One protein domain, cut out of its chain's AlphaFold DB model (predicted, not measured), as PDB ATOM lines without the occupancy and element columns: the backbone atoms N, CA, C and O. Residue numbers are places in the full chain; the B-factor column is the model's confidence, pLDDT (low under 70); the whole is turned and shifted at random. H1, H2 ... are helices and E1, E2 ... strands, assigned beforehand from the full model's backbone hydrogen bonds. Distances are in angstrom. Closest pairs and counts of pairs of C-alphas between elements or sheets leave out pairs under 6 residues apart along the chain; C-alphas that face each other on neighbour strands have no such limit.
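AT A GLANCE: This is residues 455 to 581 of the 751 residues of the protein "CAP domain-containing protein" of Planctomycetes bacterium (UniProt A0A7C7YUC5). H1 and H2 make a long helical hairpin, offset along its length; beside the beginning of H1 sits a small antiparallel ribbon, E1 and E2, with H3 crosswise at that end. The printed part has 127 residues, mostly helix, in the order H1, H2, E1, H3, H4, E2. It is extended, radius of gyration of the C-alphas 22.3 A, spanning 73 by 32 by 25 A.

IN THESE COORDINATES: H1, residues 455 to 481, begins at C-alpha (175.675, 171.102, 183.159) and is 37.7 A long. H2 is 497 to 521, 36.7 A; E1 526 to 528; H3 531 to 550, 28.2 A; H4 562 to 566; E2 573 to 575, ending at C-alpha (174.441, 183.437, 186.474).

HOW THE PARTS SIT: H1 touches residues 510 to 521 of H2, a shallow tilt of 10 degrees, opposite ways; closest C-alphas, Ala 476 and Leu 513, 5.2 A. N 527 and O 574 are 2.9 A apart. H3 and H4 are close but not clearly touching, C-alphas 541 and 565 at 7.7 A. Every O i to N i+4 pair is within hydrogen-bond range in H1, 16 of 21 in H2, 13 of 16 in H3, 0 of 1 in H4, with 2 of 2 O i to N i+3.

THE WHOLE: The printed part has no cut; links H1 to H2 and H3 to H4 are long; no printed residue is under 70 in pLDDT.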
ATOM      1  N   THR A 455     175.946 170.095 182.121       95.38
ATOM      2  CA  THR A 455     175.675 171.102 183.159       95.38
ATOM      3  C   THR A 455     176.852 171.295 184.110       95.38
ATOM      4  O   THR A 455     177.252 172.437 184.313       95.38
ATOM      5  N   LEU A 456     177.450 170.219 184.640       94.56
ATOM      6  CA  LEU A 456     178.595 170.336 185.549       94.56
ATOM      7  C   LEU A 456     179.780 171.031 184.865       94.56
ATOM      8  O   LEU A 456     180.355 171.964 185.416       94.56
ATOM      9  N   LYS A 457     180.090 170.650 183.620       94.19
ATOM     10  CA  LYS A 457     181.147 171.290 182.824       94.19
ATOM     11  C   LYS A 457     180.868 172.777 182.589       94.19
ATOM     12  O   LYS A 457     181.777 173.594 182.712       94.19
ATOM     13  N   SER A 458     179.625 173.141 182.270       95.50
ATOM     14  CA  SER A 458     179.223 174.543 182.125       95.50
ATOM     15  C   SER A 458     179.351 175.317 183.441       95.50
ATOM     16  O   SER A 458     179.830 176.446 183.420       95.50
ATOM     17  N   LEU A 459     178.985 174.720 184.582       96.38
ATOM     18  CA  LEU A 459     179.149 175.334 185.906       96.38
ATOM     19  C   LEU A 459     180.624 175.517 186.277       96.38
ATOM     20  O   LEU A 459     180.981 176.551 186.825       96.38
ATOM     21  N   VAL A 460     181.494 174.566 185.926       95.62
ATOM     22  CA  VAL A 460     182.952 174.721 186.067       95.62
ATOM     23  C   VAL A 460     183.476 175.862 185.185       95.62
ATOM     24  O   VAL A 460     184.389 176.578 185.579       95.62
ATOM     25  N   GLY A 461     182.903 176.071 183.996       95.25
ATOM     26  CA  GLY A 461     183.195 177.254 183.182       95.25
ATOM     27  C   GLY A 461     182.764 178.553 183.871       95.25
ATOM     28  O   GLY A 461     183.549 179.496 183.958       95.25
ATOM     29  N   LEU A 462     181.548 178.577 184.420       96.38
ATOM     30  CA  LEU A 462     181.013 179.726 185.152       96.38
ATOM     31  C   LEU A 462     181.832 180.038 186.415       96.38
ATOM     32  O   LEU A 462     182.074 181.204 186.707       96.38
ATOM     33  N   SER A 463     182.317 179.018 187.129       96.44
ATOM     34  CA  SER A 463     183.128 179.208 188.335       96.44
ATOM     35  C   SER A 463     184.487 179.844 188.029       96.44
ATOM     36  O   SER A 463     184.976 180.651 188.814       96.44
ATOM     37  N   LYS A 464     185.080 179.571 186.858       96.31
ATOM     38  CA  LYS A 464     186.294 180.271 186.400       96.31
ATOM     39  C   LYS A 464     186.034 181.760 186.168       96.31
ATOM     40  O   LYS A 464     186.807 182.583 186.647       96.31
ATOM     41  N   LEU A 465     184.930 182.103 185.500       96.12
ATOM     42  CA  LEU A 465     184.523 183.503 185.317       96.12
ATOM     43  C   LEU A 465     184.226 184.181 186.657       96.12
ATOM     44  O   LEU A 465     184.584 185.338 186.854       96.12
ATOM     45  N   ARG A 466     183.625 183.450 187.600       96.69
ATOM     46  CA  ARG A 466     183.375 183.945 188.953       96.69
ATOM     47  C   ARG A 466     184.670 184.247 189.714       96.69
ATOM     48  O   ARG A 466     184.744 185.294 190.344       96.69
ATOM     49  N   ARG A 467     185.698 183.392 189.623       97.25
ATOM     50  CA  ARG A 467     187.014 183.660 190.241       97.25
ATOM     51  C   ARG A 467     187.646 184.932 189.697       97.25
ATOM     52  O   ARG A 467     188.137 185.745 190.469       97.25
ATOM     53  N   GLU A 468     187.599 185.106 188.380       97.44
ATOM     54  CA  GLU A 468     188.114 186.312 187.734       97.44
ATOM     55  C   GLU A 468     187.334 187.561 188.179       97.44
ATOM     56  O   GLU A 468     187.932 188.587 188.502       97.44
ATOM     57  N   LEU A 469     186.001 187.474 188.271       97.75
ATOM     58  CA  LEU A 469     185.171 188.553 188.810       97.75
ATOM     59  C   LEU A 469     185.590 188.930 190.239       97.75
ATOM     60  O   LEU A 469     185.735 190.113 190.538       97.75
ATOM     61  N   ASP A 470     185.797 187.943 191.111       98.00
ATOM     62  CA  ASP A 470     186.175 188.174 192.507       98.00
ATOM     63  C   ASP A 470     187.578 188.790 192.632       98.00
ATOM     64  O   ASP A 470     187.773 189.711 193.427       98.00
ATOM     65  N   ALA A 471     188.529 188.373 191.791       98.19
ATOM     66  CA  ALA A 471     189.851 188.994 191.718       98.19
ATOM     67  C   ALA A 471     189.763 190.477 191.314       98.19
ATOM     68  O   ALA A 471     190.369 191.337 191.958       98.19
ATOM     69  N   ARG A 472     188.952 190.807 190.299       98.25
ATOM     70  CA  ARG A 472     188.749 192.199 189.857       98.25
ATOM     71  C   ARG A 472     188.030 193.047 190.902       98.25
ATOM     72  O   ARG A 472     188.407 194.198 191.109       98.25
ATOM     73  N   ARG A 473     187.023 192.483 191.581       98.38
ATOM     74  CA  ARG A 473     186.330 193.144 192.698       98.38
ATOM     75  C   ARG A 473     187.308 193.513 193.796       98.38
ATOM     76  O   ARG A 473     187.287 194.651 194.242       98.38
ATOM     77  N   LYS A 474     188.168 192.571 194.194       98.38
ATOM     78  CA  LYS A 474     189.172 192.793 195.235       98.38
ATOM     79  C   LYS A 474     190.079 193.975 194.885       98.38
ATOM     80  O   LYS A 474     190.160 194.906 195.674       98.38
ATOM     81  N   LEU A 475     190.663 193.982 193.685       98.25
ATOM     82  CA  LEU A 475     191.541 195.071 193.231       98.25
ATOM     83  C   LEU A 475     190.832 196.432 193.195       98.25
ATOM     84  O   LEU A 475     191.394 197.445 193.606       98.25
ATOM     85  N   ALA A 476     189.593 196.464 192.701       98.56
ATOM     86  CA  ALA A 476     188.796 197.684 192.658       98.56
ATOM     87  C   ALA A 476     188.452 198.190 194.069       98.56
ATOM     88  O   ALA A 476     188.621 199.374 194.348       98.56
ATOM     89  N   LEU A 477     188.004 197.304 194.963       98.56
ATOM     90  CA  LEU A 477     187.652 197.648 196.342       98.56
ATOM     91  C   LEU A 477     188.866 198.128 197.140       98.56
ATOM     92  O   LEU A 477     188.735 199.104 197.869       98.56
ATOM     93  N   GLU A 478     190.031 197.495 196.976       98.38
ATOM     94  CA  GLU A 478     191.279 197.933 197.615       98.38
ATOM     95  C   GLU A 478     191.582 199.400 197.289       98.38
ATOM     96  O   GLU A 478     191.812 200.177 198.207       98.38
ATOM     97  N   LEU A 479     191.477 199.812 196.018       98.25
ATOM     98  CA  LEU A 479     191.705 201.208 195.633       98.25
ATOM     99  C   LEU A 479     190.571 202.152 196.067       98.25
ATOM    100  O   LEU A 479     190.833 203.277 196.480       98.25
ATOM    101  N   ILE A 480     189.306 201.726 195.977       98.38
ATOM    102  CA  ILE A 480     188.156 202.566 196.364       98.38
ATOM    103  C   ILE A 480     188.195 202.895 197.867       98.38
ATOM    104  O   ILE A 480     187.854 204.013 198.280       98.38
ATOM    105  N   PHE A 481     188.615 201.927 198.684       98.00
ATOM    106  CA  PHE A 481     188.731 202.071 200.134       98.00
ATOM    107  C   PHE A 481     190.095 202.590 200.608       98.00
ATOM    108  O   PHE A 481     190.239 202.866 201.797       98.00
ATOM    109  N   ASP A 482     191.061 202.793 199.712       97.62
ATOM    110  CA  ASP A 482     192.321 203.456 200.040       97.62
ATOM    111  C   ASP A 482     192.092 204.968 200.209       97.62
ATOM    112  O   ASP A 482     191.983 205.729 199.244       97.62
ATOM    113  N   GLU A 483     191.977 205.421 201.457       96.12
ATOM    114  CA  GLU A 483     191.769 206.837 201.786       96.12
ATOM    115  C   GLU A 483     193.020 207.704 201.577       96.12
ATOM    116  O   GLU A 483     192.912 208.935 201.543       96.12
ATOM    117  N   GLU A 484     194.197 207.098 201.419       94.94
ATOM    118  CA  GLU A 484     195.433 207.818 201.129       94.94
ATOM    119  C   GLU A 484     195.570 208.076 199.627       94.94
ATOM    120  O   GLU A 484     195.807 209.222 199.219       94.94
ATOM    121  N   GLU A 485     195.378 207.035 198.807       95.38
ATOM    122  CA  GLU A 485     195.471 207.117 197.348       95.38
ATOM    123  C   GLU A 485     194.216 207.766 196.741       95.38
ATOM    124  O   GLU A 485     194.317 208.743 195.993       95.38
ATOM    125  N   TYR A 486     193.019 207.297 197.107       96.31
ATOM    126  CA  TYR A 486     191.730 207.832 196.657       96.31
ATOM    127  C   TYR A 486     191.110 208.738 197.735       96.31
ATOM    128  O   TYR A 486     190.026 208.513 198.291       96.31
ATOM    129  N   PHE A 487     191.853 209.797 198.051       95.19
ATOM    130  CA  PHE A 487     191.617 210.679 199.193       95.19
ATOM    131  C   PHE A 487     190.381 211.581 199.067       95.19
ATOM    132  O   PHE A 487     189.899 211.907 197.980       95.19
ATOM    133  N   TYR A 488     189.891 212.025 200.224       92.50
ATOM    134  CA  TYR A 488     188.884 213.073 200.396       92.50
ATOM    135  C   TYR A 488     189.310 213.985 201.566       92.50
ATOM    136  O   TYR A 488     189.877 213.469 202.528       92.50
ATOM    137  N   PRO A 489     189.044 215.304 201.546       92.19
ATOM    138  CA  PRO A 489     188.510 216.086 200.432       92.19
ATOM    139  C   PRO A 489     189.523 216.184 199.286       92.19
ATOM    140  O   PRO A 489     190.732 216.186 199.506       92.19
ATOM    141  N   TYR A 490     189.034 216.258 198.048       90.94
ATOM    142  CA  TYR A 490     189.884 216.263 196.847       90.94
ATOM    143  C   TYR A 490     189.894 217.591 196.079       90.94
ATOM    144  O   TYR A 490     190.562 217.707 195.051       90.94
ATOM    145  N   ARG A 491     189.187 218.615 196.575       88.38
ATOM    146  CA  ARG A 491     189.124 219.955 195.970       88.38
ATOM    147  C   ARG A 491     189.758 221.012 196.886       88.38
ATOM    148  O   ARG A 491     189.701 220.853 198.102       88.38
ATOM    149  N   PRO A 492     190.370 222.074 196.332       87.62
ATOM    150  CA  PRO A 492     190.778 223.242 197.111       87.62
ATOM    151  C   PRO A 492     189.566 224.054 197.613       87.62
ATOM    152  O   PRO A 492     188.559 224.091 196.901       87.62
ATOM    153  N   PRO A 493     189.685 224.789 198.739       88.69
ATOM    154  CA  PRO A 493     190.899 225.000 199.540       88.69
ATOM    155  C   PRO A 493     191.240 223.867 200.521       88.69
ATOM    156  O   PRO A 493     192.345 223.861 201.058       88.69
ATOM    157  N   GLU A 494     190.334 222.920 200.754       88.94
ATOM    158  CA  GLU A 494     190.497 221.861 201.756       88.94
ATOM    159  C   GLU A 494     191.606 220.865 201.381       88.94
ATOM    160  O   GLU A 494     192.250 220.283 202.252       88.94
ATOM    161  N   CYS A 495     191.867 220.704 200.080       89.69
ATOM    162  CA  CYS A 495     192.997 219.958 199.541       89.69
ATOM    163  C   CYS A 495     194.020 220.901 198.879       89.69
ATOM    164  O   CYS A 495     193.633 221.723 198.037       89.69
ATOM    165  N   PRO A 496     195.333 220.770 199.175       92.50
ATOM    166  CA  PRO A 496     196.374 221.526 198.485       92.50
ATOM    167  C   PRO A 496     196.271 221.384 196.954       92.50
ATOM    168  O   PRO A 496     196.108 220.262 196.465       92.50
ATOM    169  N   PRO A 497     196.423 222.472 196.169       91.12
ATOM    170  CA  PRO A 497     196.234 222.436 194.715       91.12
ATOM    171  C   PRO A 497     197.068 221.377 193.985       91.12
ATOM    172  O   PRO A 497     196.586 220.779 193.025       91.12
ATOM    173  N   ASP A 498     198.297 221.115 194.438       90.12
ATOM    174  CA  ASP A 498     199.164 220.102 193.826       90.12
ATOM    175  C   ASP A 498     198.661 218.679 194.086       90.12
ATOM    176  O   ASP A 498     198.679 217.851 193.176       90.12
ATOM    177  N   LYS A 499     198.124 218.413 195.285       89.56
ATOM    178  CA  LYS A 499     197.504 217.125 195.623       89.56
ATOM    179  C   LYS A 499     196.191 216.938 194.853       89.56
ATOM    180  O   LYS A 499     195.977 215.877 194.279       89.56
ATOM    181  N   ALA A 500     195.364 217.979 194.729       90.81
ATOM    182  CA  ALA A 500     194.103 217.930 193.980       90.81
ATOM    183  C   ALA A 500     194.276 217.523 192.499       90.81
ATOM    184  O   ALA A 500     193.398 216.879 191.928       90.81
ATOM    185  N   ARG A 501     195.421 217.838 191.869       91.31
ATOM    186  CA  ARG A 501     195.723 217.411 190.487       91.31
ATOM    187  C   ARG A 501     195.901 215.896 190.345       91.31
ATOM    188  O   ARG A 501     195.631 215.374 189.267       91.31
ATOM    189  N   LEU A 502     196.326 215.206 191.406       92.88
ATOM    190  CA  LEU A 502     196.534 213.752 191.412       92.88
ATOM    191  C   LEU A 502     195.212 212.976 191.425       92.88
ATOM    192  O   LEU A 502     195.158 211.839 190.957       92.88
ATOM    193  N   TYR A 503     194.133 213.589 191.919       94.00
ATOM    194  CA  TYR A 503     192.849 212.911 192.085       94.00
ATOM    195  C   TYR A 503     192.317 212.340 190.766       94.00
ATOM    196  O   TYR A 503     191.903 211.190 190.712       94.00
ATOM    197  N   TRP A 504     192.392 213.098 189.668       92.12
ATOM    198  CA  TRP A 504     191.843 212.662 188.379       92.12
ATOM    199  C   TRP A 504     192.591 211.480 187.751       92.12
ATOM    200  O   TRP A 504     191.980 210.703 187.018       92.12
ATOM    201  N   SER A 505     193.890 211.319 188.029       95.06
ATOM    202  CA  SER A 505     194.618 210.112 187.616       95.06
ATOM    203  C   SER A 505     194.185 208.888 188.417       95.06
ATOM    204  O   SER A 505     194.013 207.824 187.829       95.06
ATOM    205  N   VAL A 506     193.955 209.046 189.724       96.38
ATOM    206  CA  VAL A 506     193.475 207.952 190.581       96.38
ATOM    207  C   VAL A 506     192.028 207.596 190.233       96.38
ATOM    208  O   VAL A 506     191.728 206.423 190.044       96.38
ATOM    209  N   GLN A 507     191.157 208.589 190.022       97.38
ATOM    210  CA  GLN A 507     189.782 208.384 189.558       97.38
ATOM    211  C   GLN A 507     189.737 207.569 188.265       97.38
ATOM    212  O   GLN A 507     188.993 206.604 188.180       97.38
ATOM    213  N   ARG A 508     190.570 207.902 187.270       97.69
ATOM    214  CA  ARG A 508     190.618 207.137 186.017       97.69
ATOM    215  C   ARG A 508     190.988 205.672 186.259       97.69
ATOM    216  O   ARG A 508     190.396 204.791 185.649       97.69
ATOM    217  N   ARG A 509     191.944 205.413 187.155       98.06
ATOM    218  CA  ARG A 509     192.324 204.050 187.548       98.06
ATOM    219  C   ARG A 509     191.163 203.332 188.250       98.06
ATOM    220  O   ARG A 509     190.933 202.158 187.976       98.06
ATOM    221  N   VAL A 510     190.397 204.025 189.097       98.38
ATOM    222  CA  VAL A 510     189.147 203.495 189.671       98.38
ATOM    223  C   VAL A 510     188.153 203.148 188.558       98.38
ATOM    224  O   VAL A 510     187.641 202.032 188.546       98.38
ATOM    225  N   ASP A 511     187.930 204.036 187.588       98.31
ATOM    226  CA  ASP A 511     187.000 203.810 186.472       98.31
ATOM    227  C   ASP A 511     187.416 202.604 185.613       98.31
ATOM    228  O   ASP A 511     186.573 201.800 185.215       98.31
ATOM    229  N   GLU A 512     188.718 202.440 185.362       98.50
ATOM    230  CA  GLU A 512     189.289 201.289 184.653       98.50
ATOM    231  C   GLU A 512     189.027 199.977 185.410       98.50
ATOM    232  O   GLU A 512     188.565 198.998 184.814       98.50
ATOM    233  N   LEU A 513     189.250 199.956 186.729       98.50
ATOM    234  CA  LEU A 513     189.006 198.780 187.571       98.50
ATOM    235  C   LEU A 513     187.510 198.454 187.691       98.50
ATOM    236  O   LEU A 513     187.111 197.300 187.520       98.50
ATOM    237  N   VAL A 514     186.659 199.460 187.915       98.50
ATOM    238  CA  VAL A 514     185.192 199.314 187.931       98.50
ATOM    239  C   VAL A 514     184.697 198.813 186.571       98.50
ATOM    240  O   VAL A 514     183.861 197.910 186.513       98.50
ATOM    241  N   GLY A 515     185.233 199.349 185.473       98.25
ATOM    242  CA  GLY A 515     184.938 198.909 184.112       98.25
ATOM    243  C   GLY A 515     185.329 197.451 183.870       98.25
ATOM    244  O   GLY A 515     184.554 196.699 183.279       98.25
ATOM    245  N   ALA A 516     186.481 197.016 184.389       97.81
ATOM    246  CA  ALA A 516     186.925 195.628 184.307       97.81
ATOM    247  C   ALA A 516     186.015 194.668 185.097       97.81
ATOM    248  O   ALA A 516     185.750 193.560 184.620       97.81
ATOM    249  N   VAL A 517     185.513 195.079 186.268       98.31
ATOM    250  CA  VAL A 517     184.492 194.328 187.026       98.31
ATOM    251  C   VAL A 517     183.197 194.239 186.217       98.31
ATOM    252  O   VAL A 517     182.683 193.142 185.983       98.31
ATOM    253  N   ARG A 518     182.698 195.384 185.734       97.25
ATOM    254  CA  ARG A 518     181.445 195.487 184.973       97.25
ATOM    255  C   ARG A 518     181.468 194.643 183.699       97.25
ATOM    256  O   ARG A 518     180.493 193.964 183.405       97.25
ATOM    257  N   GLN A 519     182.595 194.610 182.989       95.75
ATOM    258  CA  GLN A 519     182.768 193.813 181.772       95.75
ATOM    259  C   GLN A 519     182.438 192.326 181.981       95.75
ATOM    260  O   GLN A 519     181.847 191.702 181.102       95.75
ATOM    261  N   ILE A 520     182.834 191.756 183.124       95.81
ATOM    262  CA  ILE A 520     182.526 190.360 183.453       95.81
ATOM    263  C   ILE A 520     181.124 190.239 184.029       95.81
ATOM    264  O   ILE A 520     180.395 189.323 183.660       95.81
ATOM    265  N   TRP A 521     180.737 191.153 184.916       95.44
ATOM    266  CA  TRP A 521     179.422 191.126 185.550       95.44
ATOM    267  C   TRP A 521     178.268 191.163 184.542       95.44
ATOM    268  O   TRP A 521     177.306 190.411 184.684       95.44
ATOM    269  N   ASP A 522     178.401 191.976 183.494       92.94
ATOM    270  CA  ASP A 522     177.391 192.147 182.445       92.94
ATOM    271  C   ASP A 522     177.396 191.007 181.408       92.94
ATOM    272  O   ASP A 522     176.664 191.057 180.408       92.94
ATOM    273  N   SER A 523     178.208 189.961 181.609       89.75
ATOM    274  CA  SER A 523     178.191 188.808 180.719       89.75
ATOM    275  C   SER A 523     176.821 188.116 180.754       89.75
ATOM    276  O   SER A 523     176.143 188.004 181.777       89.75
ATOM    277  N   LYS A 524     176.381 187.617 179.594       85.25
ATOM    278  CA  LYS A 524     175.120 186.863 179.473       85.25
ATOM    279  C   LYS A 524     175.287 185.390 179.853       85.25
ATOM    280  O   LYS A 524     174.410 184.579 179.543       85.25
ATOM    281  N   ASP A 525     176.403 185.038 180.490       90.69
ATOM    282  CA  ASP A 525     176.724 183.661 180.830       90.69
ATOM    283  C   ASP A 525     175.808 183.174 181.944       90.69
ATOM    284  O   ASP A 525     175.795 183.672 183.071       90.69
ATOM    285  N   GLN A 526     175.003 182.177 181.603       94.31
ATOM    286  CA  GLN A 526     174.113 181.517 182.540       94.31
ATOM    287  C   GLN A 526     174.075 180.033 182.240       94.31
ATOM    288  O   GLN A 526     173.974 179.610 181.083       94.31
ATOM    289  N   VAL A 527     174.074 179.233 183.295       96.56
ATOM    290  CA  VAL A 527     174.002 177.783 183.189       96.56
ATOM    291  C   VAL A 527     172.619 177.323 183.608       96.56
ATOM    292  O   VAL A 527     172.139 177.656 184.686       96.56
ATOM    293  N   LYS A 528     171.958 176.549 182.743       96.25
ATOM    294  CA  LYS A 528     170.682 175.908 183.071       96.25
ATOM    295  C   LYS A 528     170.916 174.767 184.063       96.25
ATOM    296  O   LYS A 528     171.826 173.966 183.858       96.25
ATOM    297  N   LEU A 529     170.033 174.650 185.052       95.50
ATOM    298  CA  LEU A 529     169.957 173.564 186.026       95.50
ATOM    299  C   LEU A 529     168.728 172.677 185.737       95.50
ATOM    300  O   LEU A 529     167.630 172.928 186.248       95.50
ATOM    301  N   PRO A 530     168.855 171.639 184.883       95.06
ATOM    302  CA  PRO A 530     167.754 170.724 184.598       95.06
ATOM    303  C   PRO A 530     167.190 170.094 185.875       95.06
ATOM    304  O   PRO A 530     167.945 169.772 186.788       95.06
ATOM    305  N   ALA A 531     165.880 169.830 185.911       92.50
ATOM    306  CA  ALA A 531     165.230 169.208 187.070       92.50
ATOM    307  C   ALA A 531     165.906 167.890 187.497       92.50
ATOM    308  O   ALA A 531     166.113 167.669 188.681       92.50
ATOM    309  N   GLY A 532     166.332 167.057 186.536       91.19
ATOM    310  CA  GLY A 532     167.064 165.819 186.832       91.19
ATOM    311  C   GLY A 532     168.446 166.041 187.458       91.19
ATOM    312  O   GLY A 532     168.849 165.261 188.310       91.19
ATOM    313  N   PHE A 533     169.150 167.117 187.088       93.88
ATOM    314  CA  PHE A 533     170.432 167.485 187.700       93.88
ATOM    315  C   PHE A 533     170.229 167.967 189.141       93.88
ATOM    316  O   PHE A 533     170.926 167.519 190.044       93.88
ATOM    317  N   ARG A 534     169.222 168.822 189.366       93.12
ATOM    318  CA  ARG A 534     168.867 169.319 190.704       93.12
ATOM    319  C   ARG A 534     168.414 168.192 191.631       93.12
ATOM    320  O   ARG A 534     168.876 168.115 192.761       93.12
ATOM    321  N   ALA A 535     167.577 167.283 191.128       89.94
ATOM    322  CA  ALA A 535     167.154 166.097 191.866       89.94
ATOM    323  C   ALA A 535     168.335 165.172 192.196       89.94
ATOM    324  O   ALA A 535     168.410 164.664 193.306       89.94
ATOM    325  N   ALA A 536     169.279 164.988 191.267       92.00
ATOM    326  CA  ALA A 536     170.471 164.185 191.520       92.00
ATOM    327  C   ALA A 536     171.393 164.814 192.578       92.00
ATOM    328  O   ALA A 536     171.899 164.092 193.427       92.00
ATOM    329  N   LEU A 537     171.580 166.139 192.579       92.56
ATOM    330  CA  LEU A 537     172.320 166.816 193.652       92.56
ATOM    331  C   LEU A 537     171.621 166.683 195.006       92.56
ATOM    332  O   LEU A 537     172.280 166.354 195.985       92.56
ATOM    333  N   GLY A 538     170.295 166.854 195.048       90.75
ATOM    334  CA  GLY A 538     169.514 166.613 196.265       90.75
ATOM    335  C   GLY A 538     169.633 165.170 196.767       90.75
ATOM    336  O   GLY A 538     169.787 164.946 197.962       90.75
ATOM    337  N   ASP A 539     169.639 164.191 195.859       89.44
ATOM    338  CA  ASP A 539     169.873 162.785 196.199       89.44
ATOM    339  C   ASP A 539     171.281 162.551 196.766       89.44
ATOM    340  O   ASP A 539     171.418 161.776 197.711       89.44
ATOM    341  N   LEU A 540     172.318 163.202 196.225       91.62
ATOM    342  CA  LEU A 540     173.675 163.100 196.766       91.62
ATOM    343  C   LEU A 540     173.768 163.709 198.171       91.62
ATOM    344  O   LEU A 540     174.290 163.048 199.065       91.62
ATOM    345  N   SER A 541     173.228 164.916 198.379       90.69
ATOM    346  CA  SER A 541     173.195 165.571 199.696       90.69
ATOM    347  C   SER A 541     172.472 164.709 200.728       90.69
ATOM    348  O   SER A 541     173.040 164.393 201.767       90.69
ATOM    349  N   TRP A 542     171.271 164.229 200.393       90.38
ATOM    350  CA  TRP A 542     170.498 163.355 201.275       90.38
ATOM    351  C   TRP A 542     171.258 162.060 201.600       90.38
ATOM    352  O   TRP A 542     171.255 161.601 202.736       90.38
ATOM    353  N   THR A 543     171.949 161.469 200.619       90.94
ATOM    354  CA  THR A 543     172.711 160.228 200.832       90.94
ATOM    355  C   THR A 543     173.923 160.443 201.742       90.94
ATOM    356  O   THR A 543     174.215 159.569 202.552       90.94
ATOM    357  N   LEU A 544     174.604 161.592 201.646       89.75
ATOM    358  CA  LEU A 544     175.706 161.951 202.549       89.75
ATOM    359  C   LEU A 544     175.233 162.085 203.993       89.75
ATOM    360  O   LEU A 544     175.850 161.507 204.882       89.75
ATOM    361  N   GLU A 545     174.123 162.793 204.207       88.81
ATOM    362  CA  GLU A 545     173.535 163.005 205.537       88.81
ATOM    363  C   GLU A 545     173.169 161.684 206.229       88.81
ATOM    364  O   GLU A 545     173.339 161.551 207.435       88.81
ATOM    365  N   HIS A 546     172.711 160.685 205.468       88.75
ATOM    366  CA  HIS A 546     172.243 159.407 206.016       88.75
ATOM    367  C   HIS A 546     173.289 158.280 205.947       88.75
ATOM    368  O   HIS A 546     173.027 157.178 206.429       88.75
ATOM    369  N   GLY A 547     174.446 158.513 205.319       84.69
ATOM    370  CA  GLY A 547     175.432 157.471 205.010       84.69
ATOM    371  C   GLY A 547     176.514 157.236 206.052       84.69
ATOM    372  O   GLY A 547     177.005 156.109 206.139       84.69
ATOM    373  N   GLN A 548     176.862 158.254 206.846       75.75
ATOM    374  CA  GLN A 548     177.997 158.188 207.778       75.75
ATOM    375  C   GLN A 548     177.843 157.059 208.809       75.75
ATOM    376  O   GLN A 548     178.768 156.271 208.998       75.75
ATOM    377  N   ASP A 549     176.646 156.893 209.371       79.31
ATOM    378  CA  ASP A 549     176.380 155.889 210.412       79.31
ATOM    379  C   ASP A 549     176.001 154.505 209.859       79.31
ATOM    380  O   ASP A 549     175.688 153.587 210.615       79.31
ATOM    381  N   GLN A 550     175.985 154.337 208.532       84.75
ATOM    382  CA  GLN A 550     175.513 153.111 207.871       84.75
ATOM    383  C   GLN A 550     176.631 152.327 207.175       84.75
ATOM    384  O   GLN A 550     176.341 151.421 206.394       84.75
ATOM    385  N   GLY A 551     177.895 152.693 207.410       80.00
ATOM    386  CA  GLY A 551     179.052 152.043 206.787       80.00
ATOM    387  C   GLY A 551     179.116 152.204 205.264       80.00
ATOM    388  O   GLY A 551     179.765 151.406 204.598       80.00
ATOM    389  N   ALA A 552     178.423 153.204 204.702       86.06
ATOM    390  CA  ALA A 552     178.380 153.439 203.262       86.06
ATOM    391  C   ALA A 552     179.671 154.112 202.769       86.06
ATOM    392  O   ALA A 552     180.067 155.161 203.280       86.06
ATOM    393  N   LEU A 553     180.289 153.563 201.722       86.38
ATOM    394  CA  LEU A 553     181.451 154.159 201.060       86.38
ATOM    395  C   LEU A 553     181.004 155.200 200.025       86.38
ATOM    396  O   LEU A 553     180.701 154.889 198.870       86.38
ATOM    397  N   LEU A 554     180.926 156.459 200.456       89.12
ATOM    398  CA  LEU A 554     180.429 157.585 199.660       89.12
ATOM    399  C   LEU A 554     181.569 158.453 199.113       89.12
ATOM    400  O   LEU A 554     181.681 159.637 199.427       89.12
ATOM    401  N   ASP A 555     182.415 157.863 198.271       86.69
ATOM    402  CA  ASP A 555     183.555 158.577 197.702       86.69
ATOM    403  C   ASP A 555     183.136 159.523 196.572       86.69
ATOM    404  O   ASP A 555     182.379 159.165 195.658       86.69
ATOM    405  N   LEU A 556     183.674 160.743 196.619       86.19
ATOM    406  CA  LEU A 556     183.598 161.697 195.520       86.19
ATOM    407  C   LEU A 556     184.752 161.471 194.531       86.19
ATOM    408  O   LEU A 556     185.874 161.176 194.948       86.19
ATOM    409  N   PRO A 557     184.524 161.670 193.222       86.94
ATOM    410  CA  PRO A 557     185.603 161.677 192.244       86.94
ATOM    411  C   PRO A 557     186.664 162.725 192.585       86.94
ATOM    412  O   PRO A 557     186.352 163.835 193.028       86.94
ATOM    413  N   THR A 558     187.929 162.413 192.311       85.31
ATOM    414  CA  THR A 558     189.023 163.379 192.453       85.31
ATOM    415  C   THR A 558     188.739 164.629 191.614       85.31
ATOM    416  O   THR A 558     188.444 164.535 190.422       85.31
ATOM    417  N   GLY A 559     188.822 165.810 192.232       82.38
ATOM    418  CA  GLY A 559     188.538 167.086 191.566       82.38
ATOM    419  C   GLY A 559     187.051 167.447 191.467       82.38
ATOM    420  O   GLY A 559     186.711 168.402 190.764       82.38
ATOM    421  N   PHE A 560     186.158 166.727 192.156       89.06
ATOM    422  CA  PHE A 560     184.756 167.124 192.260       89.06
ATOM    423  C   PHE A 560     184.630 168.463 193.017       89.06
ATOM    424  O   PHE A 560     185.188 168.611 194.106       89.06
ATOM    425  N   PRO A 561     183.941 169.471 192.457       92.81
ATOM    426  CA  PRO A 561     183.963 170.818 193.013       92.81
ATOM    427  C   PRO A 561     183.164 170.934 194.316       92.81
ATOM    428  O   PRO A 561     181.955 170.724 194.315       92.81
ATOM    429  N   ALA A 562     183.807 171.378 195.399       92.00
ATOM    430  CA  ALA A 562     183.154 171.564 196.701       92.00
ATOM    431  C   ALA A 562     181.991 172.582 196.676       92.00
ATOM    432  O   ALA A 562     180.968 172.365 197.316       92.00
ATOM    433  N   TRP A 563     182.092 173.650 195.874       94.88
ATOM    434  CA  TRP A 563     181.053 174.690 195.749       94.88
ATOM    435  C   TRP A 563     179.726 174.189 195.161       94.88
ATOM    436  O   TRP A 563     178.730 174.910 195.161       94.88
ATOM    437  N   ILE A 564     179.670 172.957 194.646       93.62
ATOM    438  CA  ILE A 564     178.442 172.389 194.080       93.62
ATOM    439  C   ILE A 564     177.321 172.257 195.120       93.62
ATOM    440  O   ILE A 564     176.145 172.370 194.771       93.62
ATOM    441  N   TRP A 565     177.685 172.082 196.393       92.56
ATOM    442  CA  TRP A 565     176.761 172.002 197.526       92.56
ATOM    443  C   TRP A 565     176.140 173.359 197.882       92.56
ATOM    444  O   TRP A 565     175.105 173.427 198.542       92.56
ATOM    445  N   SER A 566     176.741 174.441 197.389       94.81
ATOM    446  CA  SER A 566     176.306 175.823 197.597       94.81
ATOM    447  C   SER A 566     175.404 176.330 196.467       94.81
ATOM    448  O   SER A 566     174.962 177.477 196.491       94.81
ATOM    449  N   LEU A 567     175.104 175.500 195.462       92.81
ATOM    450  CA  LEU A 567     174.250 175.905 194.348       92.81
ATOM    451  C   LEU A 567     172.803 176.163 194.808       92.81
ATOM    452  O   LEU A 567     172.229 175.349 195.533       92.81
ATOM    453  N   PRO A 568     172.160 177.247 194.338       90.06
ATOM    454  CA  PRO A 568     170.753 177.519 194.626       90.06
ATOM    455  C   PRO A 568     169.848 176.608 193.778       90.06
ATOM    456  O   PRO A 568     169.536 176.896 192.620       90.06
ATOM    457  N   LEU A 569     169.453 175.459 194.337       88.31
ATOM    458  CA  LEU A 569     168.637 174.448 193.644       88.31
ATOM    459  C   LEU A 569     167.173 174.883 193.421       88.31
ATOM    460  O   LEU A 569     166.440 174.238 192.664       88.31
ATOM    461  N   ASP A 570     166.746 175.984 194.035       86.38
ATOM    462  CA  ASP A 570     165.484 176.676 193.756       86.38
ATOM    463  C   ASP A 570     165.476 177.334 192.367       86.38
ATOM    464  O   ASP A 570     164.416 177.486 191.757       86.38
ATOM    465  N   LEU A 571     166.649 177.660 191.816       89.56
ATOM    466  CA  LEU A 571     166.765 178.343 190.532       89.56
ATOM    467  C   LEU A 571     166.868 177.367 189.352       89.56
ATOM    468  O   LEU A 571     167.560 176.350 189.383       89.56
ATOM    469  N   GLU A 572     166.226 177.716 188.236       93.94
ATOM    470  CA  GLU A 572     166.382 176.978 186.972       93.94
ATOM    471  C   GLU A 572     167.663 177.341 186.217       93.94
ATOM    472  O   GLU A 572     168.079 176.622 185.298       93.94
ATOM    473  N   ARG A 573     168.261 178.486 186.551       95.06
ATOM    474  CA  ARG A 573     169.463 179.028 185.920       95.06
ATOM    475  C   ARG A 573     170.318 179.735 186.954       95.06
ATOM    476  O   ARG A 573     169.793 180.440 187.807       95.06
ATOM    477  N   VAL A 574     171.629 179.591 186.813       95.31
ATOM    478  CA  VAL A 574     172.618 180.280 187.642       95.31
ATOM    479  C   VAL A 574     173.484 181.151 186.741       95.31
ATOM    480  O   VAL A 574     174.068 180.658 185.775       95.31
ATOM    481  N   SER A 575     173.515 182.449 187.037       94.44
ATOM    482  CA  SER A 575     174.441 183.437 186.474       94.44
ATOM    483  C   SER A 575     175.560 183.734 187.478       94.44
ATOM    484  O   SER A 575     175.541 183.212 188.593       94.44
ATOM    485  N   LEU A 576     176.495 184.625 187.132       94.06
ATOM    486  CA  LEU A 576     177.501 185.122 188.081       94.06
ATOM    487  C   LEU A 576     176.877 185.750 189.338       94.06
ATOM    488  O   LEU A 576     177.392 185.560 190.434       94.06
ATOM    489  N   ALA A 577     175.730 186.419 189.192       90.25
ATOM    490  CA  ALA A 577     174.986 187.012 190.303       90.25
ATOM    491  C   ALA A 577     174.295 185.983 191.215       90.25
ATOM    492  O   ALA A 577     173.836 186.338 192.295       90.25
ATOM    493  N   GLY A 578     174.165 184.730 190.772       91.94
ATOM    494  CA  GLY A 578     173.524 183.650 191.528       91.94
ATOM    495  C   GLY A 578     174.468 182.515 191.920       91.94
ATOM    496  O   GLY A 578     174.015 181.546 192.521       91.94
ATOM    497  N   PHE A 579     175.744 182.582 191.539       95.44
ATOM    498  CA  PHE A 579     176.734 181.552 191.846       95.44
ATOM    499  C   PHE A 579     177.327 181.807 193.229       95.44
ATOM    500  O   PHE A 579     177.810 182.908 193.452       95.44
ATOM    501  N   ALA A 580     177.360 180.801 194.103       95.88
ATOM    502  CA  ALA A 580     177.957 180.893 195.435       95.88
ATOM    503  C   ALA A 580     179.094 179.880 195.605       95.88
ATOM    504  O   ALA A 580     178.991 178.746 195.130       95.88
ATOM    505  N   TRP A 581     180.163 180.282 196.291       96.00
ATOM    506  CA  TRP A 581     181.262 179.402 196.680       96.00
ATOM    507  C   TRP A 581     180.898 178.541 197.889       96.00
ATOM    508  O   TRP A 581     181.187 177.344 197.908       96.00
TER     509      TRP A 581